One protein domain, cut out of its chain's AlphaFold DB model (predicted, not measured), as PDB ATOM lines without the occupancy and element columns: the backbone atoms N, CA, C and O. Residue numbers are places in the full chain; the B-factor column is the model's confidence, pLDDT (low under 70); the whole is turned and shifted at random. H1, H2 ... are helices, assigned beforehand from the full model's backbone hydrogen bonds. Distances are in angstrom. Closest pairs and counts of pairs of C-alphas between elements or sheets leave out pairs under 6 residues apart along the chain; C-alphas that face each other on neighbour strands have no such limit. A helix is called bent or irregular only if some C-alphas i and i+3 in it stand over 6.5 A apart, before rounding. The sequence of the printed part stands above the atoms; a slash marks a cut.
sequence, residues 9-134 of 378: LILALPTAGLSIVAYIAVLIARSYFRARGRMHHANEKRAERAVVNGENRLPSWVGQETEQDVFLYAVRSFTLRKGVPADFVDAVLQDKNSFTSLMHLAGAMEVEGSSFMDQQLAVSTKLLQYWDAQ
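This is residues 9 to 134 of the 378 residues of an uncharacterized protein of Pigmentiphaga aceris (UniProt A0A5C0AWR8). One very long helix, H1, sticks out like a handle from a small head of four shorter helices, H2 to H5; residues 10 to 16 and 18 to 38, which belong to H1, stand free. In the head, H5 packs between H2 and H4, H3 folds back beside H2, and the far end of H1, residues 43 to 51, packs on H4. The printed part has 126 residues with five named helices, in the order H1, H2, H3, H4, H5, and no named strand; the class is all helix. The whole is loose, with a radius of gyration of the C-alphas of 19.6 A, and spans 68 by 31 by 30 A, the handle making the length.

H1, residues 9 to 52, is 60.9 A long and runs from C-alpha 9 at (-13.942, 73.517, 35.584) to C-alpha 52 at (-26.062, 15.613, 21.131). It has a kink of 46 degrees near residue 16 and is irregular, but only just: C-alphas 11 and 14 are 6.8 A apart. H2 is residues 65 to 81, 24.2 A long; H3 is residues 86 to 94, 12.0 A; H4 is residues 96 to 111, 22.5 A. H5, residues 116 to 134, is 27.4 A long and ends with C-alpha 134 at (-12.364, 16.662, 6.679).

H1 touches H4 with residues 43 to 51 alone, at a steep tilt of 46 degrees, opposite ways; the closest C-alphas, of Ala 47 and Ala 108, are 4.8 A apart. H1 and H5 are close but not clearly touching, with Glu 44 and Ala 122 closest, their C-alphas 6.5 A apart. H4, the hub, touches H5 in a helical hairpin at a steep tilt of 39 degrees, with the C-alphas of Ala 106 and Gln 119 closest at 5.1 A. H5 touches H2 with residues 120 to 128 alone, at a steep tilt of 47 degrees, the same way; the C-alphas of Val 75 and Ser 124 are closest, at 5.0 A. H2 and H3 form a helical hairpin at a shallow tilt of 34.6 degrees, only just short of steep, with the C-alphas of Leu 80 and Ala 86 closest at 6.5 A. H3 and H4 only just touch, and only at the corner, with the C-alphas of Leu 93 and Phe 99 closest at 5.1 A. H1 and H2, H1 and H3, and H2 and H4 are apart. Every O i to N i+4 pair is within hydrogen-bond range in H2, H3, H4 and H5, and 37 of 40 are in H1.

The C-alphas farthest apart, of Leu 9 and Lys 96, are 68.1 A apart. The printed part has no cut. The link from H1 to H2, residues 53 to 64, is long; the other three are tight. The mean pLDDT of the printed part is 86.1; 19 residues are under 70, among them residues 11 to 19 and 29 to 33 of H1.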
ATOM      1  N   LEU A   9     -13.345  74.859  35.590       64.88
ATOM      2  CA  LEU A   9     -13.942  73.517  35.584       64.88
ATOM      3  C   LEU A   9     -15.258  73.467  34.781       64.88
ATOM      4  O   LEU A   9     -15.484  72.527  34.022       64.88
ATOM      5  N   ILE A  10     -16.097  74.502  34.899       71.75
ATOM      6  CA  ILE A  10     -17.356  74.647  34.143       71.75
ATOM      7  C   ILE A  10     -17.094  74.962  32.664       71.75
ATOM      8  O   ILE A  10     -17.817  74.486  31.794       71.75
ATOM      9  N   LEU A  11     -16.027  75.703  32.359       65.31
ATOM     10  CA  LEU A  11     -15.601  75.982  30.983       65.31
ATOM     11  C   LEU A  11     -14.898  74.795  30.306       65.31
ATOM     12  O   LEU A  11     -14.898  74.724  29.081       65.31
ATOM     13  N   ALA A  12     -14.332  73.854  31.069       60.31
ATOM     14  CA  ALA A  12     -13.730  72.623  30.545       60.31
ATOM     15  C   ALA A  12     -14.751  71.487  30.316       60.31
ATOM     16  O   ALA A  12     -14.476  70.537  29.582       60.31
ATOM     17  N   LEU A  13     -15.944  71.584  30.913       56.78
ATOM     18  CA  LEU A  13     -17.041  70.613  30.802       56.78
ATOM     19  C   LEU A  13     -17.534  70.329  29.363       56.78
ATOM     20  O   LEU A  13     -17.837  69.166  29.093       56.78
ATOM     21  N   PRO A  14     -17.571  71.285  28.412       63.78
ATOM     22  CA  PRO A  14     -18.013  70.999  27.047       63.78
ATOM     23  C   PRO A  14     -17.064  70.057  26.296       63.78
ATOM     24  O   PRO A  14     -17.518  69.253  25.496       63.78
ATOM     25  N   THR A  15     -15.754  70.107  26.555       62.31
ATOM     26  CA  THR A  15     -14.752  69.344  25.787       62.31
ATOM     27  C   THR A  15     -14.214  68.132  26.552       62.31
ATOM     28  O   THR A  15     -14.110  67.034  25.999       62.31
ATOM     29  N   ALA A  16     -13.935  68.282  27.850       58.38
ATOM     30  CA  ALA A  16     -13.503  67.179  28.709       58.38
ATOM     31  C   ALA A  16     -14.683  66.303  29.173       58.38
ATOM     32  O   ALA A  16     -14.539  65.093  29.317       58.38
ATOM     33  N   GLY A  17     -15.873  66.883  29.366       61.59
ATOM     34  CA  GLY A  17     -17.070  66.132  29.761       61.59
ATOM     35  C   GLY A  17     -17.600  65.233  28.642       61.59
ATOM     36  O   GLY A  17     -17.865  64.056  28.884       61.59
ATOM     37  N   LEU A  18     -17.677  65.743  27.405       64.56
ATOM     38  CA  LEU A  18     -18.093  64.947  26.241       64.56
ATOM     39  C   LEU A  18     -17.127  63.792  25.950       64.56
ATOM     40  O   LEU A  18     -17.578  62.684  25.675       64.56
ATOM     41  N   SER A  19     -15.814  64.009  26.069       61.41
ATOM     42  CA  SER A  19     -14.825  62.939  25.869       61.41
ATOM     43  C   SER A  19     -14.892  61.861  26.956       61.41
ATOM     44  O   SER A  19     -14.753  60.683  26.637       61.41
ATOM     45  N   ILE A  20     -15.188  62.218  28.212       75.12
ATOM     46  CA  ILE A  20     -15.431  61.240  29.286       75.12
ATOM     47  C   ILE A  20     -16.719  60.447  29.030       75.12
ATOM     48  O   ILE A  20     -16.714  59.225  29.174       75.12
ATOM     49  N   VAL A  21     -17.810  61.097  28.614       69.94
ATOM     50  CA  VAL A  21     -19.074  60.409  28.286       69.94
ATOM     51  C   VAL A  21     -18.902  59.485  27.082       69.94
ATOM     52  O   VAL A  21     -19.312  58.328  27.151       69.94
ATOM     53  N   ALA A  22     -18.238  59.944  26.019       65.56
ATOM     54  CA  ALA A  22     -17.916  59.121  24.856       65.56
ATOM     55  C   ALA A  22     -17.017  57.935  25.243       65.56
ATOM     56  O   ALA A  22     -17.286  56.800  24.857       65.56
ATOM     57  N   TYR A  23     -16.000  58.159  26.078       72.62
ATOM     58  CA  TYR A  23     -15.140  57.092  26.589       72.62
ATOM     59  C   TYR A  23     -15.922  56.054  27.409       72.62
ATOM     60  O   TYR A  23     -15.755  54.851  27.201       72.62
ATOM     61  N   ILE A  24     -16.821  56.495  28.296       75.56
ATOM     62  CA  ILE A  24     -17.703  55.605  29.064       75.56
ATOM     63  C   ILE A  24     -18.652  54.849  28.126       75.56
ATOM     64  O   ILE A  24     -18.807  53.638  28.281       75.56
ATOM     65  N   ALA A  25     -19.237  55.507  27.123       66.25
ATOM     66  CA  ALA A  25     -20.101  54.869  26.132       66.25
ATOM     67  C   ALA A  25     -19.351  53.789  25.335       66.25
ATOM     68  O   ALA A  25     -19.847  52.671  25.198       66.25
ATOM     69  N   VAL A  26     -18.119  54.070  24.897       72.62
ATOM     70  CA  VAL A  26     -17.243  53.096  24.227       72.62
ATOM     71  C   VAL A  26     -16.888  51.935  25.158       72.62
ATOM     72  O   VAL A  26     -16.903  50.780  24.727       72.62
ATOM     73  N   LEU A  27     -16.599  52.193  26.436       76.50
ATOM     74  CA  LEU A  27     -16.349  51.134  27.418       76.50
ATOM     75  C   LEU A  27     -17.584  50.255  27.641       76.50
ATOM     76  O   LEU A  27     -17.450  49.028  27.649       76.50
ATOM     77  N   ILE A  28     -18.771  50.851  27.772       72.56
ATOM     78  CA  ILE A  28     -20.040  50.126  27.908       72.56
ATOM     79  C   ILE A  28     -20.288  49.294  26.653       72.56
ATOM     80  O   ILE A  28     -20.479  48.086  26.779       72.56
ATOM     81  N   ALA A  29     -20.181  49.880  25.459       58.62
ATOM     82  CA  ALA A  29     -20.335  49.174  24.191       58.62
ATOM     83  C   ALA A  29     -19.355  47.998  24.086       58.62
ATOM     84  O   ALA A  29     -19.757  46.863  23.840       58.62
ATOM     85  N   ARG A  30     -18.067  48.216  24.380       68.19
ATOM     86  CA  ARG A  30     -17.048  47.156  24.368       68.19
ATOM     87  C   ARG A  30     -17.344  46.058  25.388       68.19
ATOM     88  O   ARG A  30     -17.130  44.880  25.093       68.19
ATOM     89  N   SER A  31     -17.819  46.416  26.581       67.31
ATOM     90  CA  SER A  31     -18.211  45.454  27.615       67.31
ATOM     91  C   SER A  31     -19.439  44.643  27.195       67.31
ATOM     92  O   SER A  31     -19.441  43.424  27.355       67.31
ATOM     93  N   TYR A  32     -20.416  45.298  26.565       67.25
ATOM     94  CA  TYR A  32     -21.629  44.699  26.031       67.25
ATOM     95  C   TYR A  32     -21.303  43.725  24.898       67.25
ATOM     96  O   TYR A  32     -21.713  42.572  24.958       67.25
ATOM     97  N   PHE A  33     -20.475  44.120  23.925       63.72
ATOM     98  CA  PHE A  33     -20.048  43.232  22.839       63.72
ATOM     99  C   PHE A  33     -19.239  42.034  23.351       63.72
ATOM    100  O   PHE A  33     -19.455  40.911  22.901       63.72
ATOM    101  N   ARG A  34     -18.355  42.227  24.341       74.50
ATOM    102  CA  ARG A  34     -17.642  41.111  24.992       74.50
ATOM    103  C   ARG A  34     -18.590  40.181  25.744       74.50
ATOM    104  O   ARG A  34     -18.423  38.966  25.683       74.50
ATOM    105  N   ALA A  35     -19.564  40.732  26.467       70.38
ATOM    106  CA  ALA A  35     -20.573  39.943  27.160       70.38
ATOM    107  C   ALA A  35     -21.421  39.149  26.161       70.38
ATOM    108  O   ALA A  35     -21.573  37.945  26.335       70.38
ATOM    109  N   ARG A  36     -21.865  39.788  25.076       71.12
ATOM    110  CA  ARG A  36     -22.628  39.157  23.998       71.12
ATOM    111  C   ARG A  36     -21.837  38.058  23.293       71.12
ATOM    112  O   ARG A  36     -22.380  36.982  23.101       71.12
ATOM    113  N   GLY A  37     -20.550  38.267  23.016       73.88
ATOM    114  CA  GLY A  37     -19.682  37.223  22.459       73.88
ATOM    115  C   GLY A  37     -19.535  36.007  23.384       73.88
ATOM    116  O   GLY A  37     -19.596  34.870  22.925       73.88
ATOM    117  N   ARG A  38     -19.416  36.226  24.703       80.69
ATOM    118  CA  ARG A  38     -19.390  35.127  25.688       80.69
ATOM    119  C   ARG A  38     -20.730  34.404  25.793       80.69
ATOM    120  O   ARG A  38     -20.734  33.183  25.895       80.69
ATOM    121  N   MET A  39     -21.839  35.143  25.773       77.88
ATOM    122  CA  MET A  39     -23.182  34.559  25.789       77.88
ATOM    123  C   MET A  39     -23.439  33.745  24.524       77.88
ATOM    124  O   MET A  39     -23.903  32.624  24.637       77.88
ATOM    125  N   HIS A  40     -23.046  34.245  23.351       80.00
ATOM    126  CA  HIS A  40     -23.150  33.504  22.098       80.00
ATOM    127  C   HIS A  40     -22.400  32.171  22.173       80.00
ATOM    128  O   HIS A  40     -22.987  31.131  21.911       80.00
ATOM    129  N   HIS A  41     -21.145  32.176  22.632       87.25
ATOM    130  CA  HIS A  41     -20.378  30.937  22.773       87.25
ATOM    131  C   HIS A  41     -20.964  29.983  23.829       87.25
ATOM    132  O   HIS A  41     -20.935  28.763  23.669       87.25
ATOM    133  N   ALA A  42     -21.516  30.520  24.923       89.75
ATOM    134  CA  ALA A  42     -22.196  29.715  25.932       89.75
ATOM    135  C   ALA A  42     -23.486  29.082  25.383       89.75
ATOM    136  O   ALA A  42     -23.718  27.896  25.616       89.75
ATOM    137  N   ASN A  43     -24.282  29.849  24.635       88.94
ATOM    138  CA  ASN A  43     -25.502  29.390  23.973       88.94
ATOM    139  C   ASN A  43     -25.177  28.336  22.915       88.94
ATOM    140  O   ASN A  43     -25.788  27.279  22.923       88.94
ATOM    141  N   GLU A  44     -24.151  28.564  22.094       92.94
ATOM    142  CA  GLU A  44     -23.644  27.597  21.117       92.94
ATOM    143  C   GLU A  44     -23.279  26.276  21.803       92.94
ATOM    144  O   GLU A  44     -23.767  25.218  21.416       92.94
ATOM    145  N   LYS A  45     -22.504  26.315  22.897       93.44
ATOM    146  CA  LYS A  45     -22.125  25.100  23.638       93.44
ATOM    147  C   LYS A  45     -23.307  24.380  24.283       93.44
ATOM    148  O   LYS A  45     -23.265  23.156  24.411       93.44
ATOM    149  N   ARG A  46     -24.339  25.102  24.725       93.25
ATOM    150  CA  ARG A  46     -25.575  24.499  25.249       93.25
ATOM    151  C   ARG A  46     -26.404  23.882  24.134       93.25
ATOM    152  O   ARG A  46     -26.802  22.731  24.271       93.25
ATOM    153  N   ALA A  47     -26.572  24.599  23.029       94.56
ATOM    154  CA  ALA A  47     -27.273  24.131  21.846       94.56
ATOM    155  C   ALA A  47     -26.610  22.871  21.270       94.56
ATOM    156  O   ALA A  47     -27.289  21.881  21.020       94.56
ATOM    157  N   GLU A  48     -25.276  22.839  21.172       94.06
ATOM    158  CA  GLU A  48     -24.530  21.642  20.769       94.06
ATOM    159  C   GLU A  48     -24.812  20.447  21.693       94.06
ATOM    160  O   GLU A  48     -25.043  19.339  21.212       94.06
ATOM    161  N   ARG A  49     -24.820  20.653  23.018       94.56
ATOM    162  CA  ARG A  49     -25.144  19.586  23.982       94.56
ATOM    163  C   ARG A  49     -26.588  19.116  23.848       94.56
ATOM    164  O   ARG A  49     -26.818  17.917  23.921       94.56
ATOM    165  N   ALA A  50     -27.532  20.031  23.642       93.31
ATOM    166  CA  ALA A  50     -28.939  19.699  23.442       93.31
ATOM    167  C   ALA A  50     -29.118  18.803  22.204       93.31
ATOM    168  O   ALA A  50     -29.725  17.737  22.300       93.31
ATOM    169  N   VAL A  51     -28.483  19.159  21.080       94.69
ATOM    170  CA  VAL A  51     -28.497  18.341  19.856       94.69
ATOM    171  C   VAL A  51     -27.861  16.966  20.093       94.69
ATOM    172  O   VAL A  51     -28.431  15.952  19.696       94.69
ATOM    173  N   VAL A  52     -26.721  16.893  20.791       93.81
ATOM    174  CA  VAL A  52     -26.062  15.613  21.131       93.81
ATOM    175  C   VAL A  52     -26.923  14.743  22.055       93.81
ATOM    176  O   VAL A  52     -26.928  13.522  21.916       93.81
ATOM    177  N   ASN A  53     -27.685  15.355  22.962       94.31
ATOM    178  CA  ASN A  53     -28.612  14.662  23.858       94.31
ATOM    179  C   ASN A  53     -29.919  14.229  23.164       94.31
ATOM    180  O   ASN A  53     -30.768  13.607  23.802       94.31
ATOM    181  N   GLY A  54     -30.090  14.538  21.875       92.88
ATOM    182  CA  GLY A  54     -31.278  14.185  21.098       92.88
ATOM    183  C   GLY A  54     -32.455  15.145  21.273       92.88
ATOM    184  O   GLY A  54     -33.577  14.803  20.895       92.88
ATOM    185  N   GLU A  55     -32.232  16.346  21.815       93.31
ATOM    186  CA  GLU A  55     -33.238  17.412  21.857       93.31
ATOM    187  C   GLU A  55     -33.392  18.045  20.467       93.31
ATOM    188  O   GLU A  55     -32.945  19.153  20.176       93.31
ATOM    189  N   ASN A  56     -34.030  17.292  19.578       93.38
ATOM    190  CA  ASN A  56     -34.221  17.643  18.182       93.38
ATOM    191  C   ASN A  56     -35.394  18.618  18.039       93.38
ATOM    192  O   ASN A  56     -36.554  18.214  17.955       93.38
ATOM    193  N   ARG A  57     -35.094  19.918  18.008       94.94
ATOM    194  CA  ARG A  57     -36.066  20.978  17.700       94.94
ATOM    195  C   ARG A  57     -35.685  21.660  16.401       94.94
ATOM    196  O   ARG A  57     -34.504  21.862  16.146       94.94
ATOM    197  N   LEU A  58     -36.663  21.961  15.561       97.56
ATOM    198  CA  LEU A  58     -36.440  22.761  14.360       97.56
ATOM    199  C   LEU A  58     -36.691  24.237  14.686       97.56
ATOM    200  O   LEU A  58     -37.491  24.514  15.584       97.56
ATOM    201  N   PRO A  59     -36.021  25.168  13.990       96.88
ATOM    202  CA  PRO A  59     -36.278  26.581  14.183       96.88
ATOM    203  C   PRO A  59     -37.686  26.945  13.700       96.88
ATOM    204  O   PRO A  59     -38.217  26.323  12.775       96.88
ATOM    205  N   SER A  60     -38.287  27.963  14.312       97.38
ATOM    206  CA  SER A  60     -39.664  28.399  14.028       97.38
ATOM    207  C   SER A  60     -39.890  28.794  12.564       97.38
ATOM    208  O   SER A  60     -40.994  28.655  12.037       97.38
ATOM    209  N   TRP A  61     -38.825  29.219  11.888       94.56
ATOM    210  CA  TRP A  61     -38.814  29.674  10.505       94.56
ATOM    211  C   TRP A  61     -38.620  28.566   9.459       94.56
ATOM    212  O   TRP A  61     -38.716  28.835   8.268       94.56
ATOM    213  N   VAL A  62     -38.388  27.306   9.850       93.06
ATOM    214  CA  VAL A  62     -38.061  26.216   8.900       93.06
ATOM    215  C   VAL A  62     -39.167  25.921   7.870       93.06
ATOM    216  O   VAL A  62     -38.909  25.295   6.851       93.06
ATOM    217  N   GLY A  63     -40.410  26.331   8.140       88.31
ATOM    218  CA  GLY A  63     -41.537  26.197   7.207       88.31
ATOM    219  C   GLY A  63     -41.727  27.396   6.275       88.31
ATOM    220  O   GLY A  63     -42.641  27.383   5.454       88.31
ATOM    221  N   GLN A  64     -40.913  28.442   6.425       92.00
ATOM    222  CA  GLN A  64     -40.984  29.669   5.644       92.00
ATOM    223  C   GLN A  64     -39.865  29.653   4.601       92.00
ATOM    224  O   GLN A  64     -38.711  29.931   4.920       92.00
ATOM    225  N   GLU A  65     -40.218  29.333   3.354       82.38
ATOM    226  CA  GLU A  65     -39.274  29.169   2.233       82.38
ATOM    227  C   GLU A  65     -38.304  30.355   2.114       82.38
ATOM    228  O   GLU A  65     -37.089  30.174   2.097       82.38
ATOM    229  N   THR A  66     -38.825  31.584   2.187       75.06
ATOM    230  CA  THR A  66     -38.010  32.805   2.124       75.06
ATOM    231  C   THR A  66     -36.999  32.917   3.270       75.06
ATOM    232  O   THR A  66     -35.857  33.314   3.041       75.06
ATOM    233  N   GLU A  67     -37.377  32.582   4.507       74.75
ATOM    234  CA  GLU A  67     -36.460  32.675   5.654       74.75
ATOM    235  C   GLU A  67     -35.398  31.572   5.603       74.75
ATOM    236  O   GLU A  67     -34.227  31.827   5.890       74.75
ATOM    237  N   GLN A  68     -35.784  30.370   5.169       89.12
ATOM    238  CA  GLN A  68     -34.865  29.257   4.965       89.12
ATOM    239  C   GLN A  68     -33.825  29.574   3.880       89.12
ATOM    240  O   GLN A  68     -32.633  29.347   4.101       89.12
ATOM    241  N   ASP A  69     -34.238  30.159   2.756       74.31
ATOM    242  CA  ASP A  69     -33.331  30.566   1.679       74.31
ATOM    243  C   ASP A  69     -32.337  31.635   2.143       74.31
ATOM    244  O   ASP A  69     -31.124  31.501   1.941       74.31
ATOM    245  N   VAL A  70     -32.828  32.671   2.835       69.19
ATOM    246  CA  VAL A  70     -31.981  33.722   3.419       69.19
ATOM    247  C   VAL A  70     -30.980  33.121   4.410       69.19
ATOM    248  O   VAL A  70     -29.802  33.493   4.409       69.19
ATOM    249  N   PHE A  71     -31.423  32.172   5.237       90.50
ATOM    250  CA  PHE A  71     -30.576  31.493   6.209       90.50
ATOM    251  C   PHE A  71     -29.459  30.684   5.541       90.50
ATOM    252  O   PHE A  71     -28.278  30.887   5.841       90.50
ATOM    253  N   LEU A  72     -29.815  29.781   4.622       90.62
ATOM    254  CA  LEU A  72     -28.860  28.897   3.952       90.62
ATOM    255  C   LEU A  72     -27.871  29.680   3.099       90.62
ATOM    256  O   LEU A  72     -26.676  29.364   3.099       90.62
ATOM    257  N   TYR A  73     -28.327  30.747   2.445       80.25
ATOM    258  CA  TYR A  73     -27.421  31.622   1.732       80.25
ATOM    259  C   TYR A  73     -26.400  32.295   2.652       80.25
ATOM    260  O   TYR A  73     -25.201  32.274   2.353       80.25
ATOM    261  N   ALA A  74     -26.842  32.909   3.754       70.94
ATOM    262  CA  ALA A  74     -25.938  33.598   4.671       70.94
ATOM    263  C   ALA A  74     -24.881  32.629   5.224       70.94
ATOM    264  O   ALA A  74     -23.689  32.955   5.254       70.94
ATOM    265  N   VAL A  75     -25.299  31.402   5.558       92.56
ATOM    266  CA  VAL A  75     -24.403  30.332   6.008       92.56
ATOM    267  C   VAL A  75     -23.379  29.960   4.930       92.56
ATOM    268  O   VAL A  75     -22.175  29.885   5.217       92.56
ATOM    269  N   ARG A  76     -23.829  29.765   3.686       91.88
ATOM    270  CA  ARG A  76     -22.980  29.424   2.534       91.88
ATOM    271  C   ARG A  76     -21.994  30.546   2.217       91.88
ATOM    272  O   ARG A  76     -20.791  30.321   2.179       91.88
ATOM    273  N   SER A  77     -22.449  31.785   2.062       77.75
ATOM    274  CA  SER A  77     -21.553  32.892   1.711       77.75
ATOM    275  C   SER A  77     -20.613  33.300   2.850       77.75
ATOM    276  O   SER A  77     -19.510  33.781   2.578       77.75
ATOM    277  N   PHE A  78     -20.963  33.084   4.123       85.00
ATOM    278  CA  PHE A  78     -19.996  33.222   5.219       85.00
ATOM    279  C   PHE A  78     -18.887  32.163   5.139       85.00
ATOM    280  O   PHE A  78     -17.707  32.503   5.229       85.00
ATOM    281  N   THR A  79     -19.242  30.891   4.937       93.06
ATOM    282  CA  THR A  79     -18.277  29.774   4.897       93.06
ATOM    283  C   THR A  79     -17.358  29.845   3.674       93.06
ATOM    284  O   THR A  79     -16.142  29.701   3.817       93.06
ATOM    285  N   LEU A  80     -17.892  30.215   2.505       88.31
ATOM    286  CA  LEU A  80     -17.101  30.487   1.298       88.31
ATOM    287  C   LEU A  80     -16.082  31.616   1.513       88.31
ATOM    288  O   LEU A  80     -14.908  31.471   1.176       88.31
ATOM    289  N   ARG A  81     -16.488  32.728   2.145       83.00
ATOM    290  CA  ARG A  81     -15.580  33.846   2.477       83.00
ATOM    291  C   ARG A  81     -14.473  33.455   3.459       83.00
ATOM    292  O   ARG A  81     -13.449  34.131   3.523       83.00
ATOM    293  N   LYS A  82     -14.657  32.372   4.215       90.88
ATOM    294  CA  LYS A  82     -13.639  31.782   5.097       90.88
ATOM    295  C   LYS A  82     -12.736  30.766   4.388       90.88
ATOM    296  O   LYS A  82     -11.860  30.199   5.032       90.88
ATOM    297  N   GLY A  83     -12.898  30.588   3.077       92.69
ATOM    298  CA  GLY A  83     -12.037  29.752   2.244       92.69
ATOM    299  C   GLY A  83     -12.459  28.286   2.165       92.69
ATOM    300  O   GLY A  83     -11.664  27.466   1.708       92.69
ATOM    301  N   VAL A  84     -13.677  27.938   2.598       95.12
ATOM    302  CA  VAL A  84     -14.216  26.586   2.401       95.12
ATOM    303  C   VAL A  84     -14.600  26.402   0.925       95.12
ATOM    304  O   VAL A  84     -15.269  27.279   0.373       95.12
ATOM    305  N   PRO A  85     -14.202  25.300   0.265       95.56
ATOM    306  CA  PRO A  85     -14.611  25.004  -1.108       95.56
ATOM    307  C   PRO A  85     -16.136  24.865  -1.262       95.56
ATOM    308  O   PRO A  85     -16.803  24.282  -0.409       95.56
ATOM    309  N   ALA A  86     -16.698  25.401  -2.351       91.56
ATOM    310  CA  ALA A  86     -18.149  25.432  -2.569       91.56
ATOM    311  C   ALA A  86     -18.777  24.041  -2.707       91.56
ATOM    312  O   ALA A  86     -19.828  23.777  -2.136       91.56
ATOM    313  N   ASP A  87     -18.085  23.142  -3.394       93.00
ATOM    314  CA  ASP A  87     -18.423  21.730  -3.541       93.00
ATOM    315  C   ASP A  87     -18.506  20.995  -2.195       93.00
ATOM    316  O   ASP A  87     -19.406  20.181  -1.999       93.00
ATOM    317  N   PHE A  88     -17.627  21.313  -1.240       96.00
ATOM    318  CA  PHE A  88     -17.744  20.795   0.125       96.00
ATOM    319  C   PHE A  88     -18.997  21.321   0.838       96.00
ATOM    320  O   PHE A  88     -19.746  20.536   1.420       96.00
ATOM    321  N   VAL A  89     -19.234  22.638   0.796       96.25
ATOM    322  CA  VAL A  89     -20.404  23.251   1.451       96.25
ATOM    323  C   VAL A  89     -21.697  22.659   0.892       96.25
ATOM    324  O   VAL A  89     -22.568  22.256   1.660       96.25
ATOM    325  N   ASP A  90     -21.796  22.547  -0.431       94.19
ATOM    326  CA  ASP A  90     -22.974  22.014  -1.106       94.19
ATOM    327  C   ASP A  90     -23.185  20.531  -0.771       94.19
ATOM    328  O   ASP A  90     -24.308  20.136  -0.468       94.19
ATOM    329  N   ALA A  91     -22.120  19.722  -0.724       95.12
ATOM    330  CA  ALA A  91     -22.213  18.317  -0.320       95.12
ATOM    331  C   ALA A  91     -22.740  18.153   1.116       95.12
ATOM    332  O   ALA A  91     -23.596  17.304   1.367       95.12
ATOM    333  N   VAL A  92     -22.279  18.984   2.057       96.31
ATOM    334  CA  VAL A  92     -22.753  18.966   3.452       96.31
ATOM    335  C   VAL A  92     -24.210  19.421   3.558       96.31
ATOM    336  O   VAL A  92     -24.974  18.839   4.324       96.31
ATOM    337  N   LEU A  93     -24.609  20.455   2.811       95.19
ATOM    338  CA  LEU A  93     -25.983  20.968   2.842       95.19
ATOM    339  C   LEU A  93     -26.980  20.055   2.110       95.19
ATOM    340  O   LEU A  93     -28.158  20.055   2.456       95.19
ATOM    341  N   GLN A  94     -26.530  19.271   1.129       95.19
ATOM    342  CA  GLN A  94     -27.354  18.272   0.437       95.19
ATOM    343  C   GLN A  94     -27.456  16.950   1.209       95.19
ATOM    344  O   GLN A  94     -28.437  16.220   1.047       95.19
ATOM    345  N   ASP A  95     -26.478  16.629   2.062       96.75
ATOM    346  CA  ASP A  95     -26.568  15.468   2.941       96.75
ATOM    347  C   ASP A  95     -27.669  15.671   3.991       96.75
ATOM    348  O   ASP A  95     -27.567  16.502   4.896       96.75
ATOM    349  N   LYS A  96     -28.730  14.862   3.897       95.56
ATOM    350  CA  LYS A  96     -29.922  14.980   4.748       95.56
ATOM    351  C   LYS A  96     -29.582  14.948   6.238       95.56
ATOM    352  O   LYS A  96     -30.197  15.683   7.009       95.56
ATOM    353  N   ASN A  97     -28.636  14.107   6.655       95.88
ATOM    354  CA  ASN A  97     -28.282  13.955   8.067       95.88
ATOM    355  C   ASN A  97     -27.537  15.189   8.585       95.88
ATOM    356  O   ASN A  97     -27.903  15.740   9.625       95.88
ATOM    357  N   SER A  98     -26.536  15.650   7.835       95.81
ATOM    358  CA  SER A  98     -25.763  16.850   8.152       95.81
ATOM    359  C   SER A  98     -26.653  18.087   8.163       95.81
ATOM    360  O   SER A  98     -26.658  18.824   9.148       95.81
ATOM    361  N   PHE A  99     -27.479  18.269   7.132       95.56
ATOM    362  CA  PHE A  99     -28.442  19.362   7.052       95.56
ATOM    363  C   PHE A  99     -29.414  19.363   8.237       95.56
ATOM    364  O   PHE A  99     -29.577  20.379   8.909       95.56
ATOM    365  N   THR A 100     -30.008  18.207   8.551       95.62
ATOM    366  CA  THR A 100     -30.931  18.064   9.688       95.62
ATOM    367  C   THR A 100     -30.237  18.402  11.009       95.62
ATOM    368  O   THR A 100     -30.798  19.119  11.834       95.62
ATOM    369  N   SER A 101     -28.990  17.959  11.200       95.81
ATOM    370  CA  SER A 101     -28.192  18.296  12.384       95.81
ATOM    371  C   SER A 101     -27.924  19.804  12.501       95.81
ATOM    372  O   SER A 101     -28.062  20.367  13.587       95.81
ATOM    373  N   LEU A 102     -27.613  20.479  11.388       97.06
ATOM    374  CA  LEU A 102     -27.420  21.932  11.350       97.06
ATOM    375  C   LEU A 102     -28.722  22.696  11.644       97.06
ATOM    376  O   LEU A 102     -28.694  23.686  12.375       97.06
ATOM    377  N   MET A 103     -29.867  22.223  11.145       97.75
ATOM    378  CA  MET A 103     -31.171  22.809  11.475       97.75
ATOM    379  C   MET A 103     -31.531  22.599  12.948       97.75
ATOM    380  O   MET A 103     -32.017  23.524  13.593       97.75
ATOM    381  N   HIS A 104     -31.229  21.432  13.524       97.81
ATOM    382  CA  HIS A 104     -31.421  21.212  14.958       97.81
ATOM    383  C   HIS A 104     -30.540  22.111  15.821       97.81
ATOM    384  O   HIS A 104     -30.997  22.605  16.851       97.81
ATOM    385  N   LEU A 105     -29.313  22.398  15.380       97.75
ATOM    386  CA  LEU A 105     -28.463  23.383  16.041       97.75
ATOM    387  C   LEU A 105     -29.091  24.784  16.004       97.75
ATOM    388  O   LEU A 105     -29.124  25.454  17.034       97.75
ATOM    389  N   ALA A 106     -29.629  25.214  14.858       97.38
ATOM    390  CA  ALA A 106     -30.324  26.498  14.747       97.38
ATOM    391  C   ALA A 106     -31.565  26.571  15.659       97.38
ATOM    392  O   ALA A 106     -31.738  27.555  16.378       97.38
ATOM    393  N   GLY A 107     -32.378  25.510  15.702       97.56
ATOM    394  CA  GLY A 107     -33.542  25.428  16.589       97.56
ATOM    395  C   GLY A 107     -33.167  25.427  18.076       97.56
ATOM    396  O   GLY A 107     -33.798  26.110  18.879       97.56
ATOM    397  N   ALA A 108     -32.099  24.725  18.461       97.69
ATOM    398  CA  ALA A 108     -31.595  24.751  19.834       97.69
ATOM    399  C   ALA A 108     -31.043  26.137  20.223       97.69
ATOM    400  O   ALA A 108     -31.269  26.608  21.337       97.69
ATOM    401  N   MET A 109     -30.382  26.834  19.293       96.69
ATOM    402  CA  MET A 109     -29.936  28.218  19.485       96.69
ATOM    403  C   MET A 109     -31.112  29.182  19.699       96.69
ATOM    404  O   MET A 109     -31.017  30.072  20.548       96.69
ATOM    405  N   GLU A 110     -32.212  29.007  18.963       96.38
ATOM    406  CA  GLU A 110     -33.439  29.796  19.130       96.38
ATOM    407  C   GLU A 110     -34.057  29.612  20.524       96.38
ATOM    408  O   GLU A 110     -34.434  30.593  21.164       96.38
ATOM    409  N   VAL A 111     -34.085  28.378  21.042       96.44
ATOM    410  CA  VAL A 111     -34.583  28.073  22.397       96.44
ATOM    411  C   VAL A 111     -33.764  28.774  23.484       96.44
ATOM    412  O   VAL A 111     -34.330  29.235  24.472       96.44
ATOM    413  N   GLU A 112     -32.450  28.922  23.289       94.38
ATOM    414  CA  GLU A 112     -31.576  29.709  24.177       94.38
ATOM    415  C   GLU A 112     -31.732  31.238  23.982       94.38
ATOM    416  O   GLU A 112     -30.970  32.025  24.549       94.38
ATOM    417  N   GLY A 113     -32.704  31.683  23.177       90.12
ATOM    418  CA  GLY A 113     -33.011  33.093  22.927       90.12
ATOM    419  C   GLY A 113     -32.079  33.771  21.923       90.12
ATOM    420  O   GLY A 113     -31.962  34.998  21.920       90.12
ATOM    421  N   SER A 114     -31.376  32.998  21.091       89.25
ATOM    422  CA  SER A 114     -30.440  33.548  20.105       89.25
ATOM    423  C   SER A 114     -31.178  34.129  18.899       89.25
ATOM    424  O   SER A 114     -32.124  33.527  18.385       89.25
ATOM    425  N   SER A 115     -30.715  35.284  18.410       88.12
ATOM    426  CA  SER A 115     -31.306  35.929  17.232       88.12
ATOM    427  C   SER A 115     -31.076  35.118  15.953       88.12
ATOM    428  O   SER A 115     -30.157  34.304  15.889       88.12
ATOM    429  N   PHE A 116     -31.853  35.384  14.900       86.62
ATOM    430  CA  PHE A 116     -31.691  34.745  13.586       86.62
ATOM    431  C   PHE A 116     -30.252  34.852  13.043       86.62
ATOM    432  O   PHE A 116     -29.678  33.871  12.579       86.62
ATOM    433  N   MET A 117     -29.616  36.017  13.199       80.62
ATOM    434  CA  MET A 117     -28.210  36.227  12.827       80.62
ATOM    435  C   MET A 117     -27.246  35.385  13.684       80.62
ATOM    436  O   MET A 117     -26.279  34.828  13.170       80.62
ATOM    437  N   ASP A 118     -27.508  35.257  14.989       83.56
ATOM    438  CA  ASP A 118     -26.696  34.408  15.870       83.56
ATOM    439  C   ASP A 118     -26.845  32.920  15.490       83.56
ATOM    440  O   ASP A 118     -25.873  32.168  15.544       83.56
ATOM    441  N   GLN A 119     -28.033  32.492  15.052       94.38
ATOM    442  CA  GLN A 119     -28.263  31.136  14.542       94.38
ATOM    443  C   GLN A 119     -27.462  30.883  13.252       94.38
ATOM    444  O   GLN A 119     -26.787  29.857  13.151       94.38
ATOM    445  N   GLN A 120     -27.469  31.831  12.302       89.81
ATOM    446  CA  GLN A 120     -26.659  31.756  11.076       89.81
ATOM    447  C   GLN A 120     -25.169  31.620  11.407       89.81
ATOM    448  O   GLN A 120     -24.493  30.736  10.883       89.81
ATOM    449  N   LEU A 121     -24.664  32.450  12.326       88.44
ATOM    450  CA  LEU A 121     -23.260  32.426  12.735       88.44
ATOM    451  C   LEU A 121     -22.860  31.093  13.387       88.44
ATOM    452  O   LEU A 121     -21.781  30.571  13.090       88.44
ATOM    453  N   ALA A 122     -23.712  30.524  14.242       95.19
ATOM    454  CA  ALA A 122     -23.450  29.234  14.878       95.19
ATOM    455  C   ALA A 122     -23.436  28.083  13.860       95.19
ATOM    456  O   ALA A 122     -22.507  27.276  13.851       95.19
ATOM    457  N   VAL A 123     -24.409  28.042  12.943       97.31
ATOM    458  CA  VAL A 123     -24.445  27.031  11.874       97.31
ATOM    459  C   VAL A 123     -23.241  27.165  10.941       97.31
ATOM    460  O   VAL A 123     -22.594  26.164  10.630       97.31
ATOM    461  N   SER A 124     -22.869  28.386  10.551       96.06
ATOM    462  CA  SER A 124     -21.643  28.637   9.792       96.06
ATOM    463  C   SER A 124     -20.400  28.133  10.514       96.06
ATOM    464  O   SER A 124     -19.562  27.472   9.905       96.06
ATOM    465  N   THR A 125     -20.281  28.421  11.811       95.44
ATOM    466  CA  THR A 125     -19.147  27.980  12.633       95.44
ATOM    467  C   THR A 125     -19.093  26.456  12.700       95.44
ATOM    468  O   THR A 125     -18.014  25.875  12.569       95.44
ATOM    469  N   LYS A 126     -20.246  25.786  12.797       97.06
ATOM    470  CA  LYS A 126     -20.316  24.324  12.764       97.06
ATOM    471  C   LYS A 126     -19.863  23.741  11.428       97.06
ATOM    472  O   LYS A 126     -19.131  22.755  11.406       97.06
ATOM    473  N   LEU A 127     -20.236  24.377  10.323       96.81
ATOM    474  CA  LEU A 127     -19.818  23.963   8.984       96.81
ATOM    475  C   LEU A 127     -18.300  24.134   8.790       96.81
ATOM    476  O   LEU A 127     -17.656  23.256   8.220       96.81
ATOM    477  N   LEU A 128     -17.703  25.199   9.345       96.44
ATOM    478  CA  LEU A 128     -16.241  25.353   9.393       96.44
ATOM    479  C   LEU A 128     -15.569  24.220  10.180       96.44
ATOM    480  O   LEU A 128     -14.557  23.695   9.732       96.44
ATOM    481  N   GLN A 129     -16.151  23.787  11.304       95.88
ATOM    482  CA  GLN A 129     -15.624  22.642  12.060       95.88
ATOM    483  C   GLN A 129     -15.680  21.342  11.244       95.88
ATOM    484  O   GLN A 129     -14.740  20.547  11.298       95.88
ATOM    485  N   TYR A 130     -16.757  21.112  10.481       96.50
ATOM    486  CA  TYR A 130     -16.838  19.963   9.570       96.50
ATOM    487  C   TYR A 130     -15.755  20.022   8.497       96.50
ATOM    488  O   TYR A 130     -15.116  19.005   8.223       96.50
ATOM    489  N   TRP A 131     -15.519  21.207   7.930       96.94
ATOM    490  CA  TRP A 131     -14.446  21.416   6.967       96.94
ATOM    491  C   TRP A 131     -13.079  21.118   7.577       96.94
ATOM    492  O   TRP A 131     -12.351  20.294   7.038       96.94
ATOM    493  N   ASP A 132     -12.747  21.712   8.722       96.25
ATOM    494  CA  ASP A 132     -11.445  21.518   9.367       96.25
ATOM    495  C   ASP A 132     -11.179  20.040   9.697       96.25
ATOM    496  O   ASP A 132     -10.057  19.559   9.530       96.25
ATOM    497  N   ALA A 133     -12.213  19.289  10.090       96.12
ATOM    498  CA  ALA A 133     -12.108  17.856  10.352       96.12
ATOM    499  C   ALA A 133     -11.872  17.011   9.084       96.12
ATOM    500  O   ALA A 133     -11.220  15.968   9.152       96.12
ATOM    501  N   GLN A 134     -12.398  17.435   7.930       94.94
ATOM    502  CA  GLN A 134     -12.364  16.662   6.679       94.94
ATOM    503  C   GLN A 134     -11.351  17.183   5.652       94.94
ATOM    504  O   GLN A 134     -11.060  16.493   4.672       94.94
TER     505      GLN A 134